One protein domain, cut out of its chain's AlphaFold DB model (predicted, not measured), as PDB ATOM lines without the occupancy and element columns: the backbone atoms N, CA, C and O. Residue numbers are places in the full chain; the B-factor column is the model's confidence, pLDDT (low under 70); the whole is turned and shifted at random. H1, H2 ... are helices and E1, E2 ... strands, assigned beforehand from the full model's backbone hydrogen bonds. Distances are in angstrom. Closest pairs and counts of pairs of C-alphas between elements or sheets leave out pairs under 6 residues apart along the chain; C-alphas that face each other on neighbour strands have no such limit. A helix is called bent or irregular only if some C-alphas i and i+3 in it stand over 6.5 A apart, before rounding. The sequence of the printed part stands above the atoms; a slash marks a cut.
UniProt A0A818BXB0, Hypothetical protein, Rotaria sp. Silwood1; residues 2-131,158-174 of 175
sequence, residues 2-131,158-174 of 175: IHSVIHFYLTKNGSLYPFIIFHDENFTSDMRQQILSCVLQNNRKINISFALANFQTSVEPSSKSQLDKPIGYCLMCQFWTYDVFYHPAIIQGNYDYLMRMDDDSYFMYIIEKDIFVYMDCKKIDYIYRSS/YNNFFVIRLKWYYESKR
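This is residues 2 to 131 and 158 to 174 of the 175 residues of the protein "Hypothetical protein" of Rotaria sp. Silwood1 (UniProt A0A818BXB0). Two small sheets lie side by side, the parallel pair E1 and E2 with H2 over it and the antiparallel sheet E3 E5 E4 with H5 slantwise over one face, and E1 and E3 are the strands where they come near. Between E2 and the kinked helix H3 a long loop swings outward, and its residues 63 to 68 stick out. The printed part has 147 residues, with six named helices and five named strands in the order H1 E1 H2 E2 H3 H4 E3 H5 E4 E5 H6, a mixed class of helices and strands. It is compact, with a radius of gyration of the C-alphas of 16.7 A and spans of 50 by 42 by 30 A.

H1, residues 2 to 9, touches H2, residues 29 to 42, at a steep tilt of 49 degrees, the same way; their closest C-alphas are those of Ile 2 and Val 39, 6.2 A apart. E1, residues 19 to 23, H2 and E2, residues 48 to 52, form a strand-helix-strand unit, two parallel neighbour strands with a helix between along the chain, its crossover right-handed. N 21 and O 49 are 2.9 A apart, within hydrogen-bond range. H3, residues 71 to 86, is close to but not clearly touching H4, residues 88 to 91, and H6, residues 166 to 172; it stands about perpendicular to H6, at 84 degrees, with Phe 85 and Leu 166 the closest C-alphas, 7.5 A apart. E3, residues 97 to 101, H5, residues 115 to 122, and E4, residues 126 to 128, form a split strand-helix-strand unit, with E5, residues 161 to 165, between the two strands in the sheet; its crossover is left-handed. N 98 and O 164 of E3 and E5, 2.9 A apart, and N 127 and O 163 of E4 and E5, 2.8 A apart, are within hydrogen-bond range. H5 is on this sheet over E5, at a height over the sheet of 9.4 A; H6 only grazes it, with residues 166 to 169. Every O i to N i+4 pair is within range in H1, H5 and H6, against 9 of 10 in H2 and 9 of 12 in H3; H4 is too short for one.

H1 begins at C-alpha 2, (25.937, 13.286, -39.380). H2 is 20.0 A long. H3, 21.2 A, kinks by 52 degrees near residue 80 and is irregular, with C-alphas 81 and 84 7.5 A apart. E1, E2, E3 and E5 measure 12.9, 13.5, 13.3 and 13.9 A. H6 ends at C-alpha 172, (55.445, 22.839, -48.958).

The C-alphas of Lys 12 and Lys 64, 50.3 A apart, are the two farthest apart. Residues 132 to 157 are not printed; C-alphas 131 and 158 are 5.2 A apart across this cut. The links E2 to H3 and E3 to H5 are long. Mean pLDDT of the printed part is 87.6; residues 60 to 68 and 173 to 174 are under 70.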
ATOM      1  N   ILE A   2      27.073  12.362 -39.637       80.50
ATOM      2  CA  ILE A   2      25.937  13.286 -39.380       80.50
ATOM      3  C   ILE A   2      26.020  13.941 -37.996       80.50
ATOM      4  O   ILE A   2      25.869  15.154 -37.872       80.50
ATOM      5  N   HIS A   3      26.327  13.144 -36.971       81.88
ATOM      6  CA  HIS A   3      26.536  13.627 -35.608       81.88
ATOM      7  C   HIS A   3      27.599  14.737 -35.552       81.88
ATOM      8  O   HIS A   3      27.382  15.792 -34.967       81.88
ATOM      9  N   SER A   4      28.732  14.532 -36.217       83.50
ATOM     10  CA  SER A   4      29.868  15.461 -36.253       83.50
ATOM     11  C   SER A   4      29.525  16.755 -36.974       83.50
ATOM     12  O   SER A   4      29.886  17.821 -36.493       83.50
ATOM     13  N   VAL A   5      28.778  16.666 -38.081       84.81
ATOM     14  CA  VAL A   5      28.281  17.832 -38.828       84.81
ATOM     15  C   VAL A   5      27.396  18.699 -37.935       84.81
ATOM     16  O   VAL A   5      27.617  19.903 -37.835       84.81
ATOM     17  N   ILE A   6      26.437  18.088 -37.235       83.69
ATOM     18  CA  ILE A   6      25.531  18.810 -36.333       83.69
ATOM     19  C   ILE A   6      26.314  19.426 -35.168       83.69
ATOM     20  O   ILE A   6      26.177  20.617 -34.902       83.69
ATOM     21  N   HIS A   7      27.175  18.650 -34.507       84.62
ATOM     22  CA  HIS A   7      27.976  19.137 -33.382       84.62
ATOM     23  C   HIS A   7      28.916  20.274 -33.783       84.62
ATOM     24  O   HIS A   7      29.039  21.245 -33.040       84.62
ATOM     25  N   PHE A   8      29.545  20.184 -34.957       85.69
ATOM     26  CA  PHE A   8      30.396  21.250 -35.472       85.69
ATOM     27  C   PHE A   8      29.581  22.493 -35.834       85.69
ATOM     28  O   PHE A   8      29.977  23.606 -35.506       85.69
ATOM     29  N   TYR A   9      28.412  22.331 -36.450       84.81
ATOM     30  CA  TYR A   9      27.550  23.462 -36.787       84.81
ATOM     31  C   TYR A   9      27.097  24.250 -35.544       84.81
ATOM     32  O   TYR A   9      26.929  25.466 -35.610       84.81
ATOM     33  N   LEU A  10      26.929  23.570 -34.405       83.06
ATOM     34  CA  LEU A  10      26.578  24.192 -33.123       83.06
ATOM     35  C   LEU A  10      27.740  24.949 -32.458       83.06
ATOM     36  O   LEU A  10      27.520  25.650 -31.469       83.06
ATOM     37  N   THR A  11      28.964  24.825 -32.972       80.69
ATOM     38  CA  THR A  11      30.109  25.600 -32.481       80.69
ATOM     39  C   THR A  11      29.935  27.083 -32.802       80.69
ATOM     40  O   THR A  11      29.165  27.480 -33.684       80.69
ATOM     41  N   LYS A  12      30.668  27.942 -32.087       75.25
ATOM     42  CA  LYS A  12      30.674  29.376 -32.383       75.25
ATOM     43  C   LYS A  12      31.123  29.586 -33.834       75.25
ATOM     44  O   LYS A  12      32.206  29.146 -34.195       75.25
ATOM     45  N   ASN A  13      30.290  30.265 -34.626       82.44
ATOM     46  CA  ASN A  13      30.453  30.483 -36.071       82.44
ATOM     47  C   ASN A  13      30.320  29.238 -36.966       82.44
ATOM     48  O   ASN A  13      30.516  29.359 -38.173       82.44
ATOM     49  N   GLY A  14      29.920  28.076 -36.439       81.00
ATOM     50  CA  GLY A  14      29.773  26.842 -37.219       81.00
ATOM     51  C   GLY A  14      28.897  26.999 -38.471       81.00
ATOM     52  O   GLY A  14      29.162  26.383 -39.498       81.00
ATOM     53  N   SER A  15      27.907  27.898 -38.426       84.69
ATOM     54  CA  SER A  15      27.028  28.214 -39.555       84.69
ATOM     55  C   SER A  15      27.681  28.952 -40.723       84.69
ATOM     56  O   SER A  15      27.050  29.090 -41.767       84.69
ATOM     57  N   LEU A  16      28.899  29.468 -40.551       89.62
ATOM     58  CA  LEU A  16      29.645  30.150 -41.609       89.62
ATOM     59  C   LEU A  16      30.383  29.168 -42.526       89.62
ATOM     60  O   LEU A  16      30.777  29.548 -43.626       89.62
ATOM     61  N   TYR A  17      30.574  27.920 -42.088       93.00
ATOM     62  CA  TYR A  17      31.411  26.952 -42.787       93.00
ATOM     63  C   TYR A  17      30.571  25.984 -43.623       93.00
ATOM     64  O   TYR A  17      29.660  25.344 -43.089       93.00
ATOM     65  N   PRO A  18      30.853  25.849 -44.931       94.25
ATOM     66  CA  PRO A  18      30.191  24.853 -45.756       94.25
ATOM     67  C   PRO A  18      30.734  23.455 -45.453       94.25
ATOM     68  O   PRO A  18      31.919  23.269 -45.181       94.25
ATOM     69  N   PHE A  19      29.868  22.455 -45.576       94.38
ATOM     70  CA  PHE A  19      30.261  21.051 -45.584       94.38
ATOM     71  C   PHE A  19      30.304  20.557 -47.028       94.38
ATOM     72  O   PHE A  19      29.382  20.806 -47.808       94.38
ATOM     73  N   ILE A  20      31.368  19.845 -47.386       95.88
ATOM     74  CA  ILE A  20      31.526  19.230 -48.705       95.88
ATOM     75  C   ILE A  20      31.637  17.726 -48.495       95.88
ATOM     76  O   ILE A  20      32.546  17.262 -47.809       95.88
ATOM     77  N   ILE A  21      30.705  16.969 -49.069       95.44
ATOM     78  CA  ILE A  21      30.741  15.508 -49.064       95.44
ATOM     79  C   ILE A  21      31.307  15.050 -50.403       95.44
ATOM     80  O   ILE A  21      30.664  15.208 -51.443       95.44
ATOM     81  N   PHE A  22      32.512  14.489 -50.361       95.88
ATOM     82  CA  PHE A  22      33.126  13.841 -51.511       95.88
ATOM     83  C   PHE A  22      32.587  12.422 -51.665       95.88
ATOM     84  O   PHE A  22      32.455  11.702 -50.676       95.88
ATOM     85  N   HIS A  23      32.262  12.031 -52.892       94.62
ATOM     86  CA  HIS A  23      31.671  10.730 -53.194       94.62
ATOM     87  C   HIS A  23      32.137  10.203 -54.555       94.62
ATOM     88  O   HIS A  23      32.632  10.976 -55.370       94.62
ATOM     89  N   ASP A  24      31.966   8.908 -54.813       93.06
ATOM     90  CA  ASP A  24      32.265   8.278 -56.105       93.06
ATOM     91  C   ASP A  24      31.059   8.337 -57.068       93.06
ATOM     92  O   ASP A  24      30.007   8.904 -56.746       93.06
ATOM     93  N   GLU A  25      31.190   7.753 -58.261       91.44
ATOM     94  CA  GLU A  25      30.095   7.651 -59.233       91.44
ATOM     95  C   GLU A  25      28.910   6.784 -58.773       91.44
ATOM     96  O   GLU A  25      27.816   6.909 -59.327       91.44
ATOM     97  N   ASN A  26      29.089   5.936 -57.756       92.69
ATOM     98  CA  ASN A  26      28.043   5.048 -57.243       92.69
ATOM     99  C   ASN A  26      27.098   5.758 -56.260       92.69
ATOM    100  O   ASN A  26      26.108   5.177 -55.813       92.69
ATOM    101  N   PHE A  27      27.375   7.018 -55.919       94.56
ATOM    102  CA  PHE A  27      26.557   7.807 -55.007       94.56
ATOM    103  C   PHE A  27      25.204   8.197 -55.616       94.56
ATOM    104  O   PHE A  27      25.108   9.033 -56.519       94.56
ATOM    105  N   THR A  28      24.130   7.617 -55.081       96.31
ATOM    106  CA  THR A  28      22.781   7.769 -55.634       96.31
ATOM    107  C   THR A  28      22.029   8.990 -55.093       96.31
ATOM    108  O   THR A  28      22.372   9.586 -54.065       96.31
ATOM    109  N   SER A  29      20.930   9.350 -55.767       96.00
ATOM    110  CA  SER A  29      19.974  10.348 -55.273       96.00
ATOM    111  C   SER A  29      19.385   9.971 -53.916       96.00
ATOM    112  O   SER A  29      19.167  10.853 -53.088       96.00
ATOM    113  N   ASP A  30      19.163   8.682 -53.672       96.75
ATOM    114  CA  ASP A  30      18.528   8.191 -52.450       96.75
ATOM    115  C   ASP A  30      19.482   8.318 -51.263       96.75
ATOM    116  O   ASP A  30      19.089   8.810 -50.208       96.75
ATOM    117  N   MET A  31      20.770   8.001 -51.458       94.88
ATOM    118  CA  MET A  31      21.813   8.237 -50.452       94.88
ATOM    119  C   MET A  31      21.930   9.729 -50.118       94.88
ATOM    120  O   MET A  31      21.972  10.110 -48.945       94.88
ATOM    121  N   ARG A  32      21.911  10.599 -51.140       94.81
ATOM    122  CA  ARG A  32      21.887  12.059 -50.958       94.81
ATOM    123  C   ARG A  32      20.681  12.504 -50.137       94.81
ATOM    124  O   ARG A  32      20.843  13.260 -49.180       94.81
ATOM    125  N   GLN A  33      19.482  12.053 -50.503       94.00
ATOM    126  CA  GLN A  33      18.249  12.397 -49.798       94.00
ATOM    127  C   GLN A  33      18.260  11.879 -48.362       94.00
ATOM    128  O   GLN A  33      17.858  12.612 -47.463       94.00
ATOM    129  N   GLN A  34      18.783  10.676 -48.119       92.62
ATOM    130  CA  GLN A  34      18.913  10.119 -46.778       92.62
ATOM    131  C   GLN A  34      19.823  10.992 -45.906       92.62
ATOM    132  O   GLN A  34      19.404  11.412 -44.828       92.62
ATOM    133  N   ILE A  35      21.016  11.357 -46.388       90.88
ATOM    134  CA  ILE A  35      21.939  12.242 -45.658       90.88
ATOM    135  C   ILE A  35      21.277  13.591 -45.362       90.88
ATOM    136  O   ILE A  35      21.274  14.042 -44.215       90.88
ATOM    137  N   LEU A  36      20.688  14.225 -46.381       91.38
ATOM    138  CA  LEU A  36      19.996  15.502 -46.219       91.38
ATOM    139  C   LEU A  36      18.826  15.387 -45.242       91.38
ATOM    140  O   LEU A  36      18.642  16.286 -44.428       91.38
ATOM    141  N   SER A  37      18.075  14.287 -45.265       90.56
ATOM    142  CA  SER A  37      16.978  14.063 -44.325       90.56
ATOM    143  C   SER A  37      17.495  14.007 -42.889       90.56
ATOM    144  O   SER A  37      16.972  14.716 -42.039       90.56
ATOM    145  N   CYS A  38      18.590  13.290 -42.624       86.50
ATOM    146  CA  CYS A  38      19.155  13.201 -41.282       86.50
ATOM    147  C   CYS A  38      19.770  14.524 -40.803       86.50
ATOM    148  O   CYS A  38      19.668  14.856 -39.623       86.50
ATOM    149  N   VAL A  39      20.415  15.295 -41.684       83.94
ATOM    150  CA  VAL A  39      21.065  16.553 -41.277       83.94
ATOM    151  C   VAL A  39      20.062  17.709 -41.192       83.94
ATOM    152  O   VAL A  39      20.027  18.428 -40.192       83.94
ATOM    153  N   LEU A  40      19.204  17.879 -42.202       78.88
ATOM    154  CA  LEU A  40      18.276  19.011 -42.289       78.88
ATOM    155  C   LEU A  40      17.047  18.860 -41.389       78.88
ATOM    156  O   LEU A  40      16.452  19.880 -41.035       78.88
ATOM    157  N   GLN A  41      16.677  17.637 -40.979       76.19
ATOM    158  CA  GLN A  41      15.704  17.447 -39.892       76.19
ATOM    159  C   GLN A  41      16.177  18.133 -38.609       76.19
ATOM    160  O   GLN A  41      15.372  18.736 -37.904       76.19
ATOM    161  N   ASN A  42      17.484  18.090 -38.346       70.81
ATOM    162  CA  ASN A  42      18.073  18.687 -37.156       70.81
ATOM    163  C   ASN A  42      18.364  20.180 -37.340       70.81
ATOM    164  O   ASN A  42      18.209  20.954 -36.395       70.81
ATOM    165  N   ASN A  43      18.767  20.621 -38.540       75.19
ATOM    166  CA  ASN A  43      18.986  22.040 -38.808       75.19
ATOM    167  C   ASN A  43      18.946  22.394 -40.306       75.19
ATOM    168  O   ASN A  43      19.876  22.104 -41.058       75.19
ATOM    169  N   ARG A  44      17.900  23.113 -40.736       77.44
ATOM    170  CA  ARG A  44      17.701  23.514 -42.145       77.44
ATOM    171  C   ARG A  44      18.727  24.519 -42.684       77.44
ATOM    172  O   ARG A  44      18.711  24.799 -43.875       77.44
ATOM    173  N   LYS A  45      19.568  25.101 -41.827       85.19
ATOM    174  CA  LYS A  45      20.551  26.123 -42.215       85.19
ATOM    175  C   LYS A  45      21.934  25.547 -42.532       85.19
ATOM    176  O   LYS A  45      22.802  26.298 -42.964       85.19
ATOM    177  N   ILE A  46      22.156  24.245 -42.320       88.50
ATOM    178  CA  ILE A  46      23.439  23.609 -42.639       88.50
ATOM    179  C   ILE A  46      23.616  23.592 -44.160       88.50
ATOM    180  O   ILE A  46      22.827  22.978 -44.878       88.50
ATOM    181  N   ASN A  47      24.667  24.254 -44.643       90.25
ATOM    182  CA  ASN A  47      25.025  24.269 -46.056       90.25
ATOM    183  C   ASN A  47      25.882  23.039 -46.393       90.25
ATOM    184  O   ASN A  47      27.041  22.963 -45.983       90.25
ATOM    185  N   ILE A  48      25.306  22.082 -47.126       93.12
ATOM    186  CA  ILE A  48      25.994  20.873 -47.593       93.12
ATOM    187  C   ILE A  48      26.037  20.885 -49.116       93.12
ATOM    188  O   ILE A  48      24.997  20.945 -49.772       93.12
ATOM    189  N   SER A  49      27.236  20.748 -49.671       94.88
ATOM    190  CA  SER A  49      27.446  20.448 -51.083       94.88
ATOM    191  C   SER A  49      28.008  19.036 -51.254       94.88
ATOM    192  O   SER A  49      28.591  18.458 -50.337       94.88
ATOM    193  N   PHE A  50      27.795  18.465 -52.435       96.25
ATOM    194  CA  PHE A  50      28.259  17.128 -52.794       96.25
ATOM    195  C   PHE A  50      29.165  17.256 -54.009       96.25
ATOM    196  O   PHE A  50      28.782  17.910 -54.984       96.25
ATOM    197  N   ALA A  51      30.345  16.654 -53.939       96.94
ATOM    198  CA  ALA A  51      31.373  16.749 -54.959       96.94
ATOM    199  C   ALA A  51      31.804  15.347 -55.404       96.94
ATOM    200  O   ALA A  51      32.130  14.501 -54.574       96.94
ATOM    201  N   LEU A  52      31.823  15.117 -56.716       96.06
ATOM    202  CA  LEU A  52      32.314  13.868 -57.288       96.06
ATOM    203  C   LEU A  52      33.843  13.826 -57.188       96.06
ATOM    204  O   LEU A  52      34.523  14.643 -57.803       96.06
ATOM    205  N   ALA A  53      34.373  12.863 -56.444       94.06
ATOM    206  CA  ALA A  53      35.786  12.533 -56.432       94.06
ATOM    207  C   ALA A  53      36.094  11.546 -57.562       94.06
ATOM    208  O   ALA A  53      35.351  10.595 -57.800       94.06
ATOM    209  N   ASN A  54      37.204  11.771 -58.263       87.75
ATOM    210  CA  ASN A  54      37.652  10.863 -59.308       87.75
ATOM    211  C   ASN A  54      38.471   9.722 -58.692       87.75
ATOM    212  O   ASN A  54      39.655   9.894 -58.417       87.75
ATOM    213  N   PHE A  55      37.845   8.563 -58.503       84.62
ATOM    214  CA  PHE A  55      38.514   7.349 -58.029       84.62
ATOM    215  C   PHE A  55      38.875   6.389 -59.173       84.62
ATOM    216  O   PHE A  55      38.847   5.173 -59.011       84.62
ATOM    217  N   GLN A  56      39.227   6.909 -60.347       82.19
ATOM    218  CA  GLN A  56      39.691   6.084 -61.462       82.19
ATOM    219  C   GLN A  56      41.215   5.940 -61.449       82.19
ATOM    220  O   GLN A  56      41.949   6.893 -61.197       82.19
ATOM    221  N   THR A  57      41.705   4.742 -61.771       76.56
ATOM    222  CA  THR A  57      43.136   4.478 -61.948       76.56
ATOM    223  C   THR A  57      43.375   3.487 -63.072       76.56
ATOM    224  O   THR A  57      42.617   2.539 -63.254       76.56
ATOM    225  N   SER A  58      44.452   3.709 -63.823       73.00
ATOM    226  CA  SER A  58      44.970   2.759 -64.811       73.00
ATOM    227  C   SER A  58      45.941   1.744 -64.200       73.00
ATOM    228  O   SER A  58      46.479   0.905 -64.919       73.00
ATOM    229  N   VAL A  59      46.243   1.858 -62.903       72.50
ATOM    230  CA  VAL A  59      47.149   0.948 -62.198       72.50
ATOM    231  C   VAL A  59      46.361  -0.282 -61.775       72.50
ATOM    232  O   VAL A  59      45.481  -0.194 -60.918       72.50
ATOM    233  N   GLU A  60      46.685  -1.428 -62.369       67.62
ATOM    234  CA  GLU A  60      46.068  -2.684 -61.960       67.62
ATOM    235  C   GLU A  60      46.497  -3.081 -60.539       67.62
ATOM    236  O   GLU A  60      47.660  -2.881 -60.163       67.62
ATOM    237  N   PRO A  61      45.586  -3.664 -59.739       66.81
ATOM    238  CA  PRO A  61      45.936  -4.194 -58.434       66.81
ATOM    239  C   PRO A  61      47.043  -5.244 -58.561       66.81
ATOM    240  O   PRO A  61      46.956  -6.180 -59.356       66.81
ATOM    241  N   SER A  62      48.075  -5.113 -57.731       65.00
ATOM    242  CA  SER A  62      49.029  -6.194 -57.496       65.00
ATOM    243  C   SER A  62      48.265  -7.444 -57.043       65.00
ATOM    244  O   SER A  62      47.445  -7.381 -56.135       65.00
ATOM    245  N   SER A  63      48.521  -8.590 -57.674       57.44
ATOM    246  CA  SER A  63      47.933  -9.882 -57.288       57.44
ATOM    247  C   SER A  63      48.753 -10.626 -56.226       57.44
ATOM    248  O   SER A  63      48.479 -11.796 -55.950       57.44
ATOM    249  N   LYS A  64      49.810 -10.007 -55.679       53.09
ATOM    250  CA  LYS A  64      50.930 -10.733 -55.061       53.09
ATOM    251  C   LYS A  64      51.157 -10.510 -53.569       53.09
ATOM    252  O   LYS A  64      52.107 -11.095 -53.052       53.09
ATOM    253  N   SER A  65      50.320  -9.780 -52.834       51.75
ATOM    254  CA  SER A  65      50.499  -9.710 -51.381       51.75
ATOM    255  C   SER A  65      49.196  -9.863 -50.591       51.75
ATOM    256  O   SER A  65      48.173  -9.263 -50.895       51.75
ATOM    257  N   GLN A  66      49.243 -10.650 -49.510       47.66
ATOM    258  CA  GLN A  66      48.183 -10.703 -48.488       47.66
ATOM    259  C   GLN A  66      48.020  -9.364 -47.734       47.66
ATOM    260  O   GLN A  66      47.101  -9.214 -46.933       47.66
ATOM    261  N   LEU A  67      48.916  -8.402 -47.985       57.34
ATOM    262  CA  LEU A  67      48.894  -7.036 -47.468       57.34
ATOM    263  C   LEU A  67      48.261  -6.047 -48.463       57.34
ATOM    264  O   LEU A  67      48.136  -4.867 -48.128       57.34
ATOM    265  N   ASP A  68      47.862  -6.502 -49.658       66.88
ATOM    266  CA  ASP A  68      47.325  -5.636 -50.705       66.88
ATOM    267  C   ASP A  68      45.967  -5.097 -50.250       66.88
ATOM    268  O   ASP A  68      44.954  -5.799 -50.176       66.88
ATOM    269  N   LYS A  69      45.967  -3.815 -49.873       75.56
ATOM    270  CA  LYS A  69      44.745  -3.092 -49.543       75.56
ATOM    271  C   LYS A  69      43.833  -3.080 -50.778       75.56
ATOM    272  O   LYS A  69      44.336  -2.986 -51.899       75.56
ATOM    273  N   PRO A  70      42.501  -3.136 -50.598       83.06
ATOM    274  CA  PRO A  70      41.569  -3.038 -51.717       83.06
ATOM    275  C   PRO A  70      41.849  -1.795 -52.566       83.06
ATOM    276  O   PRO A  70      42.173  -0.743 -52.018       83.06
ATOM    277  N   ILE A  71      41.668  -1.882 -53.887       83.81
ATOM    278  CA  ILE A  71      41.957  -0.766 -54.804       83.81
ATOM    279  C   ILE A  71      41.253   0.533 -54.389       83.81
ATOM    280  O   ILE A  71      41.871   1.594 -54.388       83.81
ATOM    281  N   GLY A  72      40.005   0.440 -53.914       85.62
ATOM    282  CA  GLY A  72      39.259   1.586 -53.388       85.62
ATOM    283  C   GLY A  72      39.928   2.248 -52.178       85.62
ATOM    284  O   GLY A  72      39.917   3.469 -52.064       85.62
ATOM    285  N   TYR A  73      40.586   1.474 -51.308       86.75
ATOM    286  CA  TYR A  73      41.356   2.023 -50.190       86.75
ATOM    287  C   TYR A  73      42.588   2.786 -50.685       86.75
ATOM    288  O   TYR A  73      42.835   3.904 -50.243       86.75
ATOM    289  N   CYS A  74      43.333   2.224 -51.640       86.38
ATOM    290  CA  CYS A  74      44.490   2.896 -52.236       86.38
ATOM    291  C   CYS A  74      44.092   4.215 -52.920       86.38
ATOM    292  O   CYS A  74      44.776   5.225 -52.765       86.38
ATOM    293  N   LEU A  75      42.958   4.220 -53.624       89.75
ATOM    294  CA  LEU A  75      42.402   5.408 -54.273       89.75
ATOM    295  C   LEU A  75      41.941   6.460 -53.260       89.75
ATOM    296  O   LEU A  75      42.217   7.642 -53.436       89.75
ATOM    297  N   MET A  76      41.320   6.038 -52.157       91.25
ATOM    298  CA  MET A  76      40.997   6.923 -51.035       91.25
ATOM    299  C   MET A  76      42.264   7.548 -50.430       91.25
ATOM    300  O   MET A  76      42.294   8.756 -50.180       91.25
ATOM    301  N   CYS A  77      43.333   6.764 -50.246       89.56
ATOM    302  CA  CYS A  77      44.617   7.276 -49.770       89.56
ATOM    303  C   CYS A  77      45.210   8.318 -50.728       89.56
ATOM    304  O   CYS A  77      45.646   9.376 -50.271       89.56
ATOM    305  N   GLN A  78      45.199   8.050 -52.036       90.50
ATOM    306  CA  GLN A  78      45.659   8.988 -53.065       90.50
ATOM    307  C   GLN A  78      44.849  10.292 -53.028       90.50
ATOM    308  O   GLN A  78      45.432  11.379 -52.942       90.50
ATOM    309  N   PHE A  79      43.521  10.180 -52.981       94.50
ATOM    310  CA  PHE A  79      42.620  11.323 -52.927       94.50
ATOM    311  C   PHE A  79      42.921  12.239 -51.740       94.50
ATOM    312  O   PHE A  79      43.125  13.441 -51.909       94.50
ATOM    313  N   TRP A  80      43.022  11.678 -50.534       93.88
ATOM    314  CA  TRP A  80      43.270  12.473 -49.331       93.88
ATOM    315  C   TRP A  80      44.711  12.963 -49.185       93.88
ATOM    316  O   TRP A  80      44.948  13.934 -48.470       93.88
ATOM    317  N   THR A  81      45.673  12.323 -49.851       90.06
ATOM    318  CA  THR A  81      47.076  12.768 -49.846       90.06
ATOM    319  C   THR A  81      47.312  13.899 -50.849       90.06
ATOM    320  O   THR A  81      48.184  14.753 -50.636       90.06
ATOM    321  N   TYR A  82      46.551  13.928 -51.947       91.25
ATOM    322  CA  TYR A  82      46.799  14.842 -53.057       91.25
ATOM    323  C   TYR A  82      45.536  15.418 -53.695       91.25
ATOM    324  O   TYR A  82      45.365  16.637 -53.672       91.25
ATOM    325  N   ASP A  83      44.662  14.585 -54.259       94.69
ATOM    326  CA  ASP A  83      43.640  15.064 -55.200       94.69
ATOM    327  C   ASP A  83      42.636  16.034 -54.561       94.69
ATOM    328  O   ASP A  83      42.227  17.000 -55.205       94.69
ATOM    329  N   VAL A  84      42.294  15.846 -53.281       96.12
ATOM    330  CA  VAL A  84      41.365  16.724 -52.550       96.12
ATOM    331  C   VAL A  84      41.813  18.187 -52.580       96.12
ATOM    332  O   VAL A  84      40.989  19.081 -52.753       96.12
ATOM    333  N   PHE A  85      43.120  18.443 -52.483       95.38
ATOM    334  CA  PHE A  85      43.675  19.796 -52.437       95.38
ATOM    335  C   PHE A  85      43.580  20.510 -53.787       95.38
ATOM    336  O   PHE A  85      43.501  21.728 -53.833       95.38
ATOM    337  N   TYR A  86      43.538  19.768 -54.890       95.00
ATOM    338  CA  TYR A  86      43.410  20.328 -56.239       95.00
ATOM    339  C   TYR A  86      41.996  20.186 -56.798       95.00
ATOM    340  O   TYR A  86      41.728  20.572 -57.937       95.00
ATOM    341  N   HIS A  87      41.075  19.647 -56.000       96.75
ATOM    342  CA  HIS A  87      39.709  19.434 -56.419       96.75
ATOM    343  C   HIS A  87      39.012  20.782 -56.707       96.75
ATOM    344  O   HIS A  87      39.133  21.711 -55.897       96.75
ATOM    345  N   PRO A  88      38.215  20.908 -57.790       96.06
ATOM    346  CA  PRO A  88      37.523  22.153 -58.134       96.06
ATOM    347  C   PRO A  88      36.711  22.750 -56.983       96.06
ATOM    348  O   PRO A  88      36.782  23.950 -56.750       96.06
ATOM    349  N   ALA A  89      36.012  21.916 -56.209       96.38
ATOM    350  CA  ALA A  89      35.259  22.354 -55.029       96.38
ATOM    351  C   ALA A  89      36.122  23.062 -53.963       96.38
ATOM    352  O   ALA A  89      35.613  23.940 -53.275       96.38
ATOM    353  N   ILE A  90      37.407  22.707 -53.833       96.62
ATOM    354  CA  ILE A  90      38.340  23.357 -52.903       96.62
ATOM    355  C   ILE A  90      38.935  24.620 -53.530       96.62
ATOM    356  O   ILE A  90      38.898  25.683 -52.914       96.62
ATOM    357  N   ILE A  91      39.426  24.528 -54.769       95.06
ATOM    358  CA  ILE A  91      40.070  25.651 -55.468       95.06
ATOM    359  C   ILE A  91      39.083  26.794 -55.734       95.06
ATOM    360  O   ILE A  91      39.372  27.946 -55.424       95.06
ATOM    361  N   GLN A  92      37.902  26.489 -56.276       95.56
ATOM    362  CA  GLN A  92      36.879  27.491 -56.600       95.56
ATOM    363  C   GLN A  92      36.199  28.048 -55.348       95.56
ATOM    364  O   GLN A  92      35.730  29.182 -55.364       95.56
ATOM    365  N   GLY A  93      36.165  27.267 -54.263       94.12
ATOM    366  CA  GLY A  93      35.685  27.731 -52.965       94.12
ATOM    367  C   GLY A  93      36.602  28.767 -52.310       94.12
ATOM    368  O   GLY A  93      36.154  29.475 -51.414       94.12
ATOM    369  N   ASN A  94      37.856  28.881 -52.772       95.31
ATOM    370  CA  ASN A  94      38.866  29.809 -52.255       95.31
ATOM    371  C   ASN A  94      38.994  29.748 -50.721       95.31
ATOM    372  O   ASN A  94      39.002  30.771 -50.036       95.31
ATOM    373  N   TYR A  95      39.035  28.530 -50.177       96.62
ATOM    374  CA  TYR A  95      39.140  28.308 -48.739       96.62
ATOM    375  C   TYR A  95      40.577  28.505 -48.243       96.62
ATOM    376  O   TYR A  95      41.537  28.110 -48.906       96.62
ATOM    377  N   ASP A  96      40.723  29.035 -47.029       96.88
ATOM    378  CA  ASP A  96      42.023  29.130 -46.348       96.88
ATOM    379  C   ASP A  96      42.383  27.841 -45.595       96.88
ATOM    380  O   ASP A  96      43.559  27.475 -45.480       96.88
ATOM    381  N   TYR A  97      41.365  27.140 -45.090       97.81
ATOM    382  CA  TYR A  97      41.503  25.943 -44.267       97.81
ATOM    383  C   TYR A  97      40.602  24.817 -44.771       97.81
ATOM    384  O   TYR A  97      39.500  25.055 -45.263       97.81
ATOM    385  N   LEU A  98      41.062  23.583 -44.587       97.44
ATOM    386  CA  LEU A  98      40.293  22.364 -44.816       97.44
ATOM    387  C   LEU A  98      40.256  21.552 -43.526       97.44
ATOM    388  O   LEU A  98      41.286  21.345 -42.889       97.44
ATOM    389  N   MET A  99      39.076  21.056 -43.175       95.56
ATOM    390  CA  MET A  99      38.875  20.138 -42.063       95.56
ATOM    391  C   MET A  99      38.318  18.819 -42.589       95.56
ATOM    392  O   MET A  99      37.218  18.788 -43.141       95.56
ATOM    393  N   ARG A 100      39.072  17.733 -42.416       94.56
ATOM    394  CA  ARG A 100      38.623  16.379 -42.751       94.56
ATOM    395  C   ARG A 100      37.887  15.765 -41.568       94.56
ATOM    396  O   ARG A 100      38.367  15.810 -40.436       94.56
ATOM    397  N   MET A 101      36.748  15.150 -41.864       90.62
ATOM    398  CA  MET A 101      35.998  14.311 -40.938       90.62
ATOM    399  C   MET A 101      35.503  13.082 -41.690       90.62
ATOM    400  O   MET A 101      34.618  13.204 -42.538       90.62
ATOM    401  N   ASP A 102      36.052  11.920 -41.359       89.56
ATOM    402  CA  ASP A 102      35.545  10.656 -41.889       89.56
ATOM    403  C   ASP A 102      34.173  10.309 -41.284       89.56
ATOM    404  O   ASP A 102      33.689  10.914 -40.315       89.56
ATOM    405  N   ASP A 103      33.494   9.339 -41.882       84.44
ATOM    406  CA  ASP A 103      32.159   8.933 -41.465       84.44
ATOM    407  C   ASP A 103      32.131   8.213 -40.112       84.44
ATOM    408  O   ASP A 103      31.157   8.365 -39.366       84.44
ATOM    409  N   ASP A 104      33.227   7.555 -39.754       81.94
ATOM    410  CA  ASP A 104      33.492   6.937 -38.454       81.94
ATOM    411  C   ASP A 104      33.982   7.924 -37.374       81.94
ATOM    412  O   ASP A 104      34.118   7.574 -36.198       81.94
ATOM    413  N   SER A 105      34.220   9.183 -37.744       79.31
ATOM    414  CA  SER A 105      34.715  10.207 -36.831       79.31
ATOM    415  C   SER A 105      33.560  10.946 -36.164       79.31
ATOM    416  O   SER A 105      32.596  11.340 -36.826       79.31
ATOM    417  N   TYR A 106      33.656  11.165 -34.846       82.88
ATOM    418  CA  TYR A 106      32.653  11.880 -34.051       82.88
ATOM    419  C   TYR A 106      33.261  12.805 -32.995       82.88
ATOM    420  O   TYR A 106      34.324  12.537 -32.433       82.88
ATOM    421  N   PHE A 107      32.555  13.903 -32.718       82.44
ATOM    422  CA  PHE A 107      32.822  14.771 -31.574       82.44
ATOM    423  C   PHE A 107      32.040  14.287 -30.363       82.44
ATOM    424  O   PHE A 107      30.822  14.165 -30.436       82.44
ATOM    425  N   MET A 108      32.725  14.059 -29.244       82.81
ATOM    426  CA  MET A 108      32.063  13.784 -27.963       82.81
ATOM    427  C   MET A 108      31.522  15.054 -27.301       82.81
ATOM    428  O   MET A 108      30.523  15.004 -26.592       82.81
ATOM    429  N   TYR A 109      32.171  16.194 -27.544       82.12
ATOM    430  CA  TYR A 109      31.868  17.471 -26.902       82.12
ATOM    431  C   TYR A 109      31.734  18.579 -27.945       82.12
ATOM    432  O   TYR A 109      32.302  18.493 -29.034       82.12
ATOM    433  N   ILE A 110      30.976  19.624 -27.609       80.19
ATOM    434  CA  ILE A 110      30.885  20.831 -28.435       80.19
ATOM    435  C   ILE A 110      32.220  21.574 -28.347       80.19
ATOM    436  O   ILE A 110      32.752  21.785 -27.257       80.19
ATOM    437  N   ILE A 111      32.757  21.988 -29.493       80.81
ATOM    438  CA  ILE A 111      33.950  22.832 -29.534       80.81
ATOM    439  C   ILE A 111      33.514  24.279 -29.264       80.81
ATOM    440  O   ILE A 111      32.836  24.906 -30.074       80.81
ATOM    441  N   GLU A 112      33.885  24.825 -28.109       84.19
ATOM    442  CA  GLU A 112      33.465  26.180 -27.706       84.19
ATOM    443  C   GLU A 112      34.106  27.289 -28.551       84.19
ATOM    444  O   GLU A 112      33.574  28.396 -28.674       84.19
ATOM    445  N   LYS A 113      35.280  27.000 -29.116       87.06
ATOM    446  CA  LYS A 113      36.073  27.938 -29.907       87.06
ATOM    447  C   LYS A 113      35.994  27.582 -31.379       87.06
ATOM    448  O   LYS A 113      36.074  26.420 -31.759       87.06
ATOM    449  N   ASP A 114      35.934  28.619 -32.194       91.94
ATOM    450  CA  ASP A 114      36.115  28.513 -33.630       91.94
ATOM    451  C   ASP A 114      37.552  28.050 -33.929       91.94
ATOM    452  O   ASP A 114      38.523  28.769 -33.664       91.94
ATOM    453  N   ILE A 115      37.689  26.812 -34.413       92.31
ATOM    454  CA  ILE A 115      38.991  26.176 -34.630       92.31
ATOM    455  C   ILE A 115      39.790  26.862 -35.741       92.31
ATOM    456  O   ILE A 115      41.012  26.957 -35.636       92.31
ATOM    457  N   PHE A 116      39.119  27.398 -36.762       95.44
ATOM    458  CA  PHE A 116      39.778  28.059 -37.885       95.44
ATOM    459  C   PHE A 116      40.315  29.426 -37.467       95.44
ATOM    460  O   PHE A 116      41.477  29.741 -37.724       95.44
ATOM    461  N   VAL A 117      39.516  30.201 -36.723       95.12
ATOM    462  CA  VAL A 117      39.979  31.463 -36.121       95.12
ATOM    463  C   VAL A 117      41.125  31.206 -35.143       95.12
ATOM    464  O   VAL A 117      42.105  31.951 -35.123       95.12
ATOM    465  N   TYR A 118      41.041  30.138 -34.343       94.38
ATOM    466  CA  TYR A 118      42.116  29.753 -33.432       94.38
ATOM    467  C   TYR A 118      43.421  29.440 -34.177       94.38
ATOM    468  O   TYR A 118      44.473  29.953 -33.786       94.38
ATOM    469  N   MET A 119      43.361  28.645 -35.252       96.50
ATOM    470  CA  MET A 119      44.527  28.328 -36.081       96.50
ATOM    471  C   MET A 119      45.150  29.582 -36.689       96.50
ATOM    472  O   MET A 119      46.368  29.746 -36.598       96.50
ATOM    473  N   ASP A 120      44.338  30.502 -37.219       96.44
ATOM    474  CA  ASP A 120      44.858  31.746 -37.789       96.44
ATOM    475  C   ASP A 120      45.520  32.645 -36.733       96.44
ATOM    476  O   ASP A 120      46.629  33.149 -36.940       96.44
ATOM    477  N   CYS A 121      44.893  32.792 -35.561       96.56
ATOM    478  CA  CYS A 121      45.441  33.581 -34.456       96.56
ATOM    479  C   CYS A 121      46.765  33.012 -33.935       96.56
ATOM    480  O   CYS A 121      47.648  33.762 -33.521       96.56
ATOM    481  N   LYS A 122      46.896  31.682 -33.916       97.31
ATOM    482  CA  LYS A 122      48.080  30.983 -33.403       97.31
ATOM    483  C   LYS A 122      49.112  30.644 -34.471       97.31
ATOM    484  O   LYS A 122      50.161  30.119 -34.113       97.31
ATOM    485  N   LYS A 123      48.842  30.967 -35.740       96.25
ATOM    486  CA  LYS A 123      49.702  30.639 -36.886       96.25
ATOM    487  C   LYS A 123      50.026  29.140 -36.939       96.25
ATOM    488  O   LYS A 123      51.175  28.749 -37.102       96.25
ATOM    489  N   ILE A 124      48.991  28.312 -36.772       96.81
ATOM    490  CA  ILE A 124      49.080  26.847 -36.825       96.81
ATOM    491  C   ILE A 124      48.730  26.369 -38.236       96.81
ATOM    492  O   ILE A 124      47.676  26.712 -38.767       96.81
ATOM    493  N   ASP A 125      49.597  25.538 -38.812       97.12
ATOM    494  CA  ASP A 125      49.425  24.988 -40.160       97.12
ATOM    495  C   ASP A 125      48.613  23.701 -40.206       97.12
ATOM    496  O   ASP A 125      47.914  23.444 -41.186       97.12
ATOM    497  N   TYR A 126      48.711  22.885 -39.158       96.25
ATOM    498  CA  TYR A 126      48.163  21.541 -39.154       96.25
ATOM    499  C   TYR A 126      47.775  21.108 -37.736       96.25
ATOM    500  O   TYR A 126      48.562  21.246 -36.799       96.25
ATOM    501  N   ILE A 127      46.562  20.580 -37.582       95.12
ATOM    502  CA  ILE A 127      46.041  19.985 -36.347       95.12
ATOM    503  C   ILE A 127      45.625  18.549 -36.638       95.12
ATOM    504  O   ILE A 127      44.934  18.284 -37.619       95.12
ATOM    505  N   TYR A 128      45.986  17.642 -35.735       93.62
ATOM    506  CA  TYR A 128      45.580  16.241 -35.747       93.62
ATOM    507  C   TYR A 128      45.240  15.771 -34.334       93.62
ATOM    508  O   TYR A 128      45.588  16.421 -33.348       93.62
ATOM    509  N   ARG A 129      44.544  14.633 -34.234       90.12
ATOM    510  CA  ARG A 129      44.107  14.076 -32.944       90.12
ATOM    511  C   ARG A 129      45.064  13.027 -32.384       90.12
ATOM    512  O   ARG A 129      45.248  12.951 -31.174       90.12
ATOM    513  N   SER A 130      45.618  12.182 -33.244       89.81
ATOM    514  CA  SER A 130      46.420  11.034 -32.825       89.81
ATOM    515  C   SER A 130      47.482  10.689 -33.856       89.81
ATOM    516  O   SER A 130      47.320  10.947 -35.047       89.81
ATOM    517  N   SER A 131      48.554  10.071 -33.385       90.25
ATOM    518  CA  SER A 131      49.595   9.456 -34.202       90.25
ATOM    519  C   SER A 131      49.726   7.988 -33.823       90.25
ATOM    520  O   SER A 131      49.339   7.589 -32.724       90.25
ATOM    521  N   TYR A 158      47.386   9.914 -37.744       87.56
ATOM    522  CA  TYR A 158      46.121   9.263 -38.047       87.56
ATOM    523  C   TYR A 158      45.199  10.247 -38.774       87.56
ATOM    524  O   TYR A 158      44.596  11.130 -38.166       87.56
ATOM    525  N   ASN A 159      45.131  10.106 -40.096       88.81
ATOM    526  CA  ASN A 159      44.564  11.112 -40.996       88.81
ATOM    527  C   ASN A 159      43.037  11.077 -41.137       88.81
ATOM    528  O   ASN A 159      42.517  11.818 -41.962       88.81
ATOM    529  N   ASN A 160      42.302  10.275 -40.361       90.06
ATOM    530  CA  ASN A 160      40.832  10.274 -40.420       90.06
ATOM    531  C   ASN A 160      40.207  11.587 -39.886       90.06
ATOM    532  O   ASN A 160      39.043  11.895 -40.147       90.06
ATOM    533  N   PHE A 161      41.007  12.383 -39.168       92.56
ATOM    534  CA  PHE A 161      40.692  13.734 -38.736       92.56
ATOM    535  C   PHE A 161      41.924  14.633 -38.849       92.56
ATOM    536  O   PHE A 161      42.952  14.367 -38.222       92.56
ATOM    537  N   PHE A 162      41.790  15.748 -39.563       94.50
ATOM    538  CA  PHE A 162      42.771  16.828 -39.520       94.50
ATOM    539  C   PHE A 162      42.132  18.180 -39.816       94.50
ATOM    540  O   PHE A 162      41.076  18.256 -40.445       94.50
ATOM    541  N   VAL A 163      42.824  19.248 -39.424       96.19
ATOM    542  CA  VAL A 163      42.590  20.599 -39.941       96.19
ATOM    543  C   VAL A 163      43.898  21.131 -40.501       96.19
ATOM    544  O   VAL A 163      44.917  21.079 -39.818       96.19
ATOM    545  N   ILE A 164      43.889  21.623 -41.736       97.56
ATOM    546  CA  ILE A 164      45.087  22.072 -42.452       97.56
ATOM    547  C   ILE A 164      44.880  23.453 -43.062       97.56
ATOM    548  O   ILE A 164      43.822  23.740 -43.624       97.56
ATOM    549  N   ARG A 165      45.913  24.295 -42.994       97.81
ATOM    550  CA  ARG A 165      46.007  25.539 -43.758       97.81
ATOM    551  C   ARG A 165      46.406  25.218 -45.196       97.81
ATOM    552  O   ARG A 165      47.517  24.758 -45.454       97.81
ATOM    553  N   LEU A 166      45.515  25.487 -46.146       96.94
ATOM    554  CA  LEU A 166      45.695  25.099 -47.550       96.94
ATOM    555  C   LEU A 166      46.919  25.771 -48.181       96.94
ATOM    556  O   LEU A 166      47.688  25.125 -48.889       96.94
ATOM    557  N   LYS A 167      47.169  27.040 -47.844       95.69
ATOM    558  CA  LYS A 167      48.367  27.765 -48.289       95.69
ATOM    559  C   LYS A 167      49.669  27.032 -47.932       95.69
ATOM    560  O   LYS A 167      50.535  26.898 -48.790       95.69
ATOM    561  N   TRP A 168      49.780  26.522 -46.704       95.50
ATOM    562  CA  TRP A 168      50.962  25.781 -46.257       95.50
ATOM    563  C   TRP A 168      51.173  24.500 -47.070       95.50
ATOM    564  O   TRP A 168      52.295  24.227 -47.498       95.50
ATOM    565  N   TYR A 169      50.096  23.763 -47.362       93.62
ATOM    566  CA  TYR A 169      50.168  22.582 -48.224       93.62
ATOM    567  C   TYR A 169      50.766  22.922 -49.599       93.62
ATOM    568  O   TYR A 169      51.710  22.263 -50.040       93.62
ATOM    569  N   TYR A 170      50.287  23.982 -50.258       92.75
ATOM    570  CA  TYR A 170      50.793  24.375 -51.580       92.75
ATOM    571  C   TYR A 170      52.235  24.895 -51.549       92.75
ATOM    572  O   TYR A 170      53.003  24.639 -52.476       92.75
ATOM    573  N   GLU A 171      52.618  25.619 -50.496       91.69
ATOM    574  CA  GLU A 171      53.979  26.139 -50.331       91.69
ATOM    575  C   GLU A 171      54.988  25.022 -50.035       91.69
ATOM    576  O   GLU A 171      56.104  25.058 -50.553       91.69
ATOM    577  N   SER A 172      54.585  23.983 -49.294       79.94
ATOM    578  CA  SER A 172      55.445  22.839 -48.958       79.94
ATOM    579  C   SER A 172      55.903  22.014 -50.170       79.94
ATOM    580  O   SER A 172      56.917  21.328 -50.091       79.94
ATOM    581  N   LYS A 173      55.197  22.102 -51.308       64.00
ATOM    582  CA  LYS A 173      55.541  21.388 -52.553       64.00
ATOM    583  C   LYS A 173      56.619  22.066 -53.400       64.00
ATOM    584  O   LYS A 173      57.032  21.498 -54.406       64.00
ATOM    585  N   ARG A 174      57.029  23.289 -53.054       55.41
ATOM    586  CA  ARG A 174      58.032  24.065 -53.810       55.41
ATOM    587  C   ARG A 174      59.474  23.834 -53.336       55.41
ATOM    588  O   ARG A 174      60.354  24.585 -53.750       55.41
TER     589      ARG A 174